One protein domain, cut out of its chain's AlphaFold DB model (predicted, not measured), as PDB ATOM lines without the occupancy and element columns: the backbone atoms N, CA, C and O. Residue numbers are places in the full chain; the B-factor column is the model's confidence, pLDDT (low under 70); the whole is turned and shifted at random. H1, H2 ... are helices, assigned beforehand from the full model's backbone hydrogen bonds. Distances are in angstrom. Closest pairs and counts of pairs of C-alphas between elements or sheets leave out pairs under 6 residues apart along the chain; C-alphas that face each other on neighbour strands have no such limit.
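AT A GLANCE: This is residues 17 to 70 of the 82 residues of the protein "DNA-directed RNA polymerase subunit omega" of Candidatus Hakubanella thermoalkaliphilus (UniProt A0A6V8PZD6). One long straight helix, H1, makes the length of the domain, and a second helix of half its residues or fewer, H2, packs slantwise on one side of it, beside residues 24 to 32. A long loop, residues 38 to 58, leaves the far end of H1, sticks out there with residues 38 to 44, and folds back to the start of H2. The printed part has 54 residues with two named helices, H1 then H2, and no named strand; the class is all helix, with 31 residues in the named helices. The whole is compact, with a radius of gyration of the C-alphas of 11.4 A, yet elongated in outline, with spans of 35 by 23 by 16 A.

IN THESE COORDINATES: H1 is residues 17 to 37, 30.3 A from first to last C-alpha. It begins at C-alpha 17, (10.608, 83.128, 94.289), and ends at C-alpha 37, (40.516, 82.911, 89.272). H2 is residues 59 to 68, 14.4 A long, and ends at C-alpha 68, (19.548, 92.162, 100.362).

HOW THE PARTS SIT: H1 touches H2 with residues 24 to 32 alone. The closest C-alphas of the two are those of Ala 28 and Leu 60, 4.8 A apart. Their lines stand at a steep tilt of 53 degrees, and they run opposite ways. Their centres are 8.4 A apart. In H1 and H2, every O i to N i+4 pair is within hydrogen-bond range.

THE WHOLE: The two C-alphas farthest apart are those of Arg 17 and Glu 43, 35.7 A. The printed part has no cut. The link from H1 to H2, 21 residues, is long, and within it residues 38 to 44 stand free. The mean pLDDT of the printed part is 88.2, and residues 41 to 46 are under 70.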
ATOM      1  N   ARG A  17       9.637  84.079  93.713       94.19
ATOM      2  CA  ARG A  17      10.608  83.128  94.289       94.19
ATOM      3  C   ARG A  17      11.541  82.537  93.231       94.19
ATOM      4  O   ARG A  17      12.716  82.298  93.500       94.19
ATOM      5  N   PHE A  18      11.027  82.324  92.022       95.19
ATOM      6  CA  PHE A  18      11.815  81.811  90.904       95.19
ATOM      7  C   PHE A  18      12.844  82.839  90.435       95.19
ATOM      8  O   PHE A  18      14.001  82.485  90.217       95.19
ATOM      9  N   THR A  19      12.459  84.115  90.365       95.12
ATOM     10  CA  THR A  19      13.382  85.213  90.057       95.12
ATOM     11  C   THR A  19      14.504  85.283  91.082       95.12
ATOM     12  O   THR A  19      15.667  85.349  90.690       95.12
ATOM     13  N   LEU A  20      14.186  85.191  92.378       95.31
ATOM     14  CA  LEU A  20      15.199  85.163  93.437       95.31
ATOM     15  C   LEU A  20      16.170  83.991  93.265       95.31
ATOM     16  O   LEU A  20      17.385  84.191  93.312       95.31
ATOM     17  N   ALA A  21      15.652  82.782  93.030       96.38
ATOM     18  CA  ALA A  21      16.477  81.592  92.846       96.38
ATOM     19  C   ALA A  21      17.424  81.732  91.644       96.38
ATOM     20  O   ALA A  21      18.621  81.464  91.758       96.38
ATOM     21  N   VAL A  22      16.910  82.201  90.503       96.00
ATOM     22  CA  VAL A  22      17.704  82.391  89.282       96.00
ATOM     23  C   VAL A  22      18.731  83.511  89.458       96.00
ATOM     24  O   VAL A  22      19.897  83.319  89.104       96.00
ATOM     25  N   LEU A  23      18.335  84.647  90.039       96.00
ATOM     26  CA  LEU A  23      19.208  85.794  90.303       96.00
ATOM     27  C   LEU A  23      20.372  85.403  91.218       96.00
ATOM     28  O   LEU A  23      21.538  85.601  90.866       96.00
ATOM     29  N   ALA A  24      20.061  84.790  92.362       95.94
ATOM     30  CA  ALA A  24      21.059  84.356  93.329       95.94
ATOM     31  C   ALA A  24      21.986  83.283  92.739       95.94
ATOM     32  O   ALA A  24      23.203  83.371  92.900       95.94
ATOM     33  N   ALA A  25      21.448  82.309  91.994       96.88
ATOM     34  CA  ALA A  25      22.251  81.272  91.349       96.88
ATOM     35  C   ALA A  25      23.188  81.843  90.273       96.88
ATOM     36  O   ALA A  25      24.361  81.468  90.211       96.88
ATOM     37  N   ALA A  26      22.700  82.760  89.435       95.31
ATOM     38  CA  ALA A  26      23.514  83.414  88.416       95.31
ATOM     39  C   ALA A  26      24.657  84.214  89.046       95.31
ATOM     40  O   ALA A  26      25.813  84.076  88.633       95.31
ATOM     41  N   ARG A  27      24.362  84.988  90.095       96.25
ATOM     42  CA  ARG A  27      25.382  85.758  90.809       96.25
ATOM     43  C   ARG A  27      26.377  84.863  91.550       96.25
ATOM     44  O   ARG A  27      27.581  85.095  91.466       96.25
ATOM     45  N   ALA A  28      25.916  83.789  92.186       96.38
ATOM     46  CA  ALA A  28      26.783  82.820  92.851       96.38
ATOM     47  C   ALA A  28      27.779  82.160  91.880       96.38
ATOM     48  O   ALA A  28      28.923  81.914  92.260       96.38
ATOM     49  N   ARG A  29      27.388  81.910  90.619       95.00
ATOM     50  CA  ARG A  29      28.311  81.411  89.583       95.00
ATOM     51  C   ARG A  29      29.401  82.426  89.233       95.00
ATOM     52  O   ARG A  29      30.554  82.023  89.121       95.00
ATOM     53  N   GLN A  30      29.065  83.715  89.126       93.69
ATOM     54  CA  GLN A  30      30.058  84.781  88.914       93.69
ATOM     55  C   GLN A  30      31.062  84.841  90.069       93.69
ATOM     56  O   GLN A  30      32.267  84.853  89.843       93.69
ATOM     57  N   LEU A  31      30.565  84.804  91.307       93.94
ATOM     58  CA  LEU A  31      31.405  84.797  92.504       93.94
ATOM     59  C   LEU A  31      32.287  83.547  92.579       93.94
ATOM     60  O   LEU A  31      33.464  83.635  92.907       93.94
ATOM     61  N   ARG A  32      31.750  82.372  92.232       92.88
ATOM     62  CA  ARG A  32      32.535  81.133  92.167       92.88
ATOM     63  C   ARG A  32      33.654  81.236  91.131       92.88
ATOM     64  O   ARG A  32      34.762  80.790  91.409       92.88
ATOM     65  N   ALA A  33      33.372  81.806  89.963       90.56
ATOM     66  CA  ALA A  33      34.376  82.020  88.930       90.56
ATOM     67  C   ALA A  33      35.473  82.990  89.404       90.56
ATOM     68  O   ALA A  33      36.648  82.661  89.277       90.56
ATOM     69  N   TYR A  34      35.093  84.089  90.069       90.56
ATOM     70  CA  TYR A  34      36.028  85.015  90.718       90.56
ATOM     71  C   TYR A  34      36.920  84.319  91.762       90.56
ATOM     72  O   TYR A  34      38.141  84.433  91.730       90.56
ATOM     73  N   PHE A  35      36.346  83.531  92.677       89.69
ATOM     74  CA  PHE A  35      37.151  82.818  93.676       89.69
ATOM     75  C   PHE A  35      38.074  81.763  93.060       89.69
ATOM     76  O   PHE A  35      39.145  81.498  93.602       89.69
ATOM     77  N   ASN A  36      37.679  81.157  91.940       88.94
ATOM     78  CA  ASN A  36      38.533  80.222  91.218       88.94
ATOM     79  C   ASN A  36      39.684  80.941  90.497       88.94
ATOM     80  O   ASN A  36      40.800  80.430  90.528       88.94
ATOM     81  N   SER A  37      39.453  82.128  89.922       85.75
ATOM     82  CA  SER A  37      40.516  82.911  89.272       85.75
ATOM     83  C   SER A  37      41.561  83.441  90.256       85.75
ATOM     84  O   SER A  37      42.702  83.661  89.868       85.75
ATOM     85  N   LEU A  38      41.214  83.600  91.540       84.19
ATOM     86  CA  LEU A  38      42.199  83.910  92.586       84.19
ATOM     87  C   LEU A  38      43.155  82.742  92.881       84.19
ATOM     88  O   LEU A  38      44.259  82.968  93.364       84.19
ATOM     89  N   LYS A  39      42.735  81.493  92.635       82.56
ATOM     90  CA  LYS A  39      43.538  80.291  92.929       82.56
ATOM     91  C   LYS A  39      44.494  79.926  91.801       82.56
ATOM     92  O   LYS A  39      45.556  79.375  92.062       82.56
ATOM     93  N   ALA A  40      44.102  80.200  90.564       76.75
ATOM     94  CA  ALA A  40      44.934  80.037  89.386       76.75
ATOM     95  C   ALA A  40      44.619  81.204  88.445       76.75
ATOM     96  O   ALA A  40      43.450  81.348  88.068       76.75
ATOM     97  N   PRO A  41      45.603  82.042  88.076       62.12
ATOM     98  CA  PRO A  41      45.365  83.155  87.175       62.12
ATOM     99  C   PRO A  41      45.093  82.600  85.774       62.12
ATOM    100  O   PRO A  41      46.007  82.361  84.991       62.12
ATOM    101  N   LEU A  42      43.819  82.344  85.474       60.97
ATOM    102  CA  LEU A  42      43.358  82.184  84.103       60.97
ATOM    103  C   LEU A  42      43.340  83.566  83.447       60.97
ATOM    104  O   LEU A  42      42.939  84.553  84.066       60.97
ATOM    105  N   GLU A  43      43.779  83.618  82.194       57.72
ATOM    106  CA  GLU A  43      43.843  84.829  81.383       57.72
ATOM    107  C   GLU A  43      42.530  85.628  81.453       57.72
ATOM    108  O   GLU A  43      41.449  85.115  81.169       57.72
ATOM    109  N   LYS A  44      42.654  86.898  81.861       55.34
ATOM    110  CA  LYS A  44      41.705  88.002  81.636       55.34
ATOM    111  C   LYS A  44      40.222  87.614  81.681       55.34
ATOM    112  O   LYS A  44      39.494  87.787  80.708       55.34
ATOM    113  N   CYS A  45      39.751  87.134  82.823       56.91
ATOM    114  CA  CYS A  45      38.316  87.051  83.056       56.91
ATOM    115  C   CYS A  45      37.876  88.202  83.968       56.91
ATOM    116  O   CYS A  45      38.230  88.213  85.147       56.91
ATOM    117  N   ASP A  46      37.073  89.132  83.442       68.50
ATOM    118  CA  ASP A  46      36.426  90.219  84.200       68.50
ATOM    119  C   ASP A  46      35.306  89.683  85.118       68.50
ATOM    120  O   ASP A  46      34.122  90.014  84.995       68.50
ATOM    121  N   TYR A  47      35.646  88.797  86.056       79.94
ATOM    122  CA  TYR A  47      34.700  88.370  87.080       79.94
ATOM    123  C   TYR A  47      34.612  89.428  88.177       79.94
ATOM    124  O   TYR A  47      35.608  89.801  88.794       79.94
ATOM    125  N   ARG A  48      33.391  89.894  88.458       88.19
ATOM    126  CA  ARG A  48      33.170  90.893  89.508       88.19
ATOM    127  C   ARG A  48      33.386  90.292  90.905       88.19
ATOM    128  O   ARG A  48      32.744  89.275  91.198       88.19
ATOM    129  N   PRO A  49      34.176  90.952  91.776       91.06
ATOM    130  CA  PRO A  49      34.382  90.522  93.156       91.06
ATOM    131  C   PRO A  49      33.080  90.583  93.975       91.06
ATOM    132  O   PRO A  49      32.071  91.136  93.506       91.06
ATOM    133  N   PRO A  50      33.083  90.029  95.201       93.56
ATOM    134  CA  PRO A  50      32.060  90.319  96.199       93.56
ATOM    135  C   PRO A  50      31.887  91.832  96.386       93.56
ATOM    136  O   PRO A  50      32.862  92.552  96.576       93.56
ATOM    137  N   LEU A  51      30.645  92.306  96.336       92.06
ATOM    138  CA  LEU A  51      30.284  93.723  96.493       92.06
ATOM    139  C   LEU A  51      29.926  94.088  97.939       92.06
ATOM    140  O   LEU A  51      29.609  95.239  98.230       92.06
ATOM    141  N   VAL A  52      29.914  93.093  98.825       91.56
ATOM    142  CA  VAL A  52      29.527  93.223 100.228       91.56
ATOM    143  C   VAL A  52      30.574  92.551 101.095       91.56
ATOM    144  O   VAL A  52      30.994  91.425 100.820       91.56
ATOM    145  N   GLU A  53      30.949  93.222 102.178       85.25
ATOM    146  CA  GLU A  53      31.811  92.649 103.201       85.25
ATOM    147  C   GLU A  53      31.054  91.586 103.999       85.25
ATOM    148  O   GLU A  53      29.973  91.803 104.553       85.25
ATOM    149  N   THR A  54      31.604  90.379 104.031       83.12
ATOM    150  CA  THR A  54      30.960  89.237 104.669       83.12
ATOM    151  C   THR A  54      32.003  88.239 105.130       83.12
ATOM    152  O   THR A  54      32.949  87.933 104.416       83.12
ATOM    153  N   SER A  55      31.783  87.670 106.312       84.62
ATOM    154  CA  SER A  55      32.593  86.576 106.853       84.62
ATOM    155  C   SER A  55      32.359  85.234 106.150       84.62
ATOM    156  O   SER A  55      33.093  84.276 106.374       84.62
ATOM    157  N   SER A  56      31.316  85.128 105.319       85.69
ATOM    158  CA  SER A  56      31.001  83.891 104.605       85.69
ATOM    159  C   SER A  56      31.796  83.765 103.310       85.69
ATOM    160  O   SER A  56      31.767  84.667 102.480       85.69
ATOM    161  N   THR A  57      32.409  82.601 103.100       87.12
ATOM    162  CA  THR A  57      33.120  82.226 101.866       87.12
ATOM    163  C   THR A  57      32.227  81.512 100.847       87.12
ATOM    164  O   THR A  57      32.652  81.245  99.723       87.12
ATOM    165  N   LYS A  58      30.981  81.175 101.215       92.75
ATOM    166  CA  LYS A  58      30.048  80.443 100.345       92.75
ATOM    167  C   LYS A  58      29.450  81.396  99.299       92.75
ATOM    168  O   LYS A  58      28.704  82.295  99.688       92.75
ATOM    169  N   PRO A  59      29.662  81.183  97.982       94.62
ATOM    170  CA  PRO A  59      29.233  82.131  96.945       94.62
ATOM    171  C   PRO A  59      27.739  82.462  96.968       94.62
ATOM    172  O   PRO A  59      27.353  83.608  96.766       94.62
ATOM    173  N   LEU A  60      26.887  81.475  97.261       94.75
ATOM    174  CA  LEU A  60      25.440  81.676  97.333       94.75
ATOM    175  C   LEU A  60      25.028  82.561  98.519       94.75
ATOM    176  O   LEU A  60      24.164  83.420  98.382       94.75
ATOM    177  N   THR A  61      25.678  82.397  99.672       94.31
ATOM    178  CA  THR A  61      25.432  83.236 100.852       94.31
ATOM    179  C   THR A  61      25.814  84.689 100.580       94.31
ATOM    180  O   THR A  61      25.093  85.598 100.981       94.31
ATOM    181  N   ILE A  62      26.923  84.914  99.871       94.81
ATOM    182  CA  ILE A  62      27.350  86.254  99.451       94.81
ATOM    183  C   ILE A  62      26.334  86.846  98.467       94.81
ATOM    184  O   ILE A  62      25.892  87.971  98.672       94.81
ATOM    185  N   ALA A  63      25.899  86.079  97.461       95.50
ATOM    186  CA  ALA A  63      24.910  86.534  96.484       95.50
ATOM    187  C   ALA A  63      23.602  86.999  97.145       95.50
ATOM    188  O   ALA A  63      23.092  88.063  96.809       95.50
ATOM    189  N   PHE A  64      23.082  86.259  98.130       95.00
ATOM    190  CA  PHE A  64      21.893  86.692  98.871       95.00
ATOM    191  C   PHE A  64      22.123  87.977  99.672       95.00
ATOM    192  O   PHE A  64      21.255  88.842  99.691       95.00
ATOM    193  N   LYS A  65      23.296  88.148 100.292       94.06
ATOM    194  CA  LYS A  65      23.629  89.401 100.990       94.06
ATOM    195  C   LYS A  65      23.726  90.591 100.039       94.06
ATOM    196  O   LYS A  65      23.295  91.683 100.391       94.06
ATOM    197  N   GLU A  66      24.263  90.382  98.841       95.06
ATOM    198  CA  GLU A  66      24.323  91.420  97.809       95.06
ATOM    199  C   GLU A  66      22.931  91.822  97.310       95.06
ATOM    200  O   GLU A  66      22.692  93.010  97.103       95.06
ATOM    201  N   VAL A  67      22.013  90.862  97.149       95.06
ATOM    202  CA  VAL A  67      20.605  91.143  96.808       95.06
ATOM    203  C   VAL A  67      19.921  91.907  97.943       95.06
ATOM    204  O   VAL A  67      19.258  92.905  97.692       95.06
ATOM    205  N   LEU A  68      20.135  91.497  99.197       94.06
ATOM    206  CA  LEU A  68      19.548  92.162 100.362       94.06
ATOM    207  C   LEU A  68      19.979  93.634 100.491       94.06
ATOM    208  O   LEU A  68      19.194  94.468 100.932       94.06
ATOM    209  N   GLN A  69      21.218  93.951 100.101       93.62
ATOM    210  CA  GLN A  69      21.777  95.309 100.111       93.62
ATOM    211  C   GLN A  69      21.588  96.074  98.789       93.62
ATOM    212  O   GLN A  69      22.282  97.067  98.556       93.62
ATOM    213  N   ASP A  70      20.715  95.594  97.897       93.44
ATOM    214  CA  ASP A  70      20.422  96.204  96.592       93.44
ATOM    215  C   ASP A  70      21.655  96.393  95.681       93.44
ATOM    216  O   ASP A  70      21.642  97.179  94.733       93.44
TER     217      ASP A  70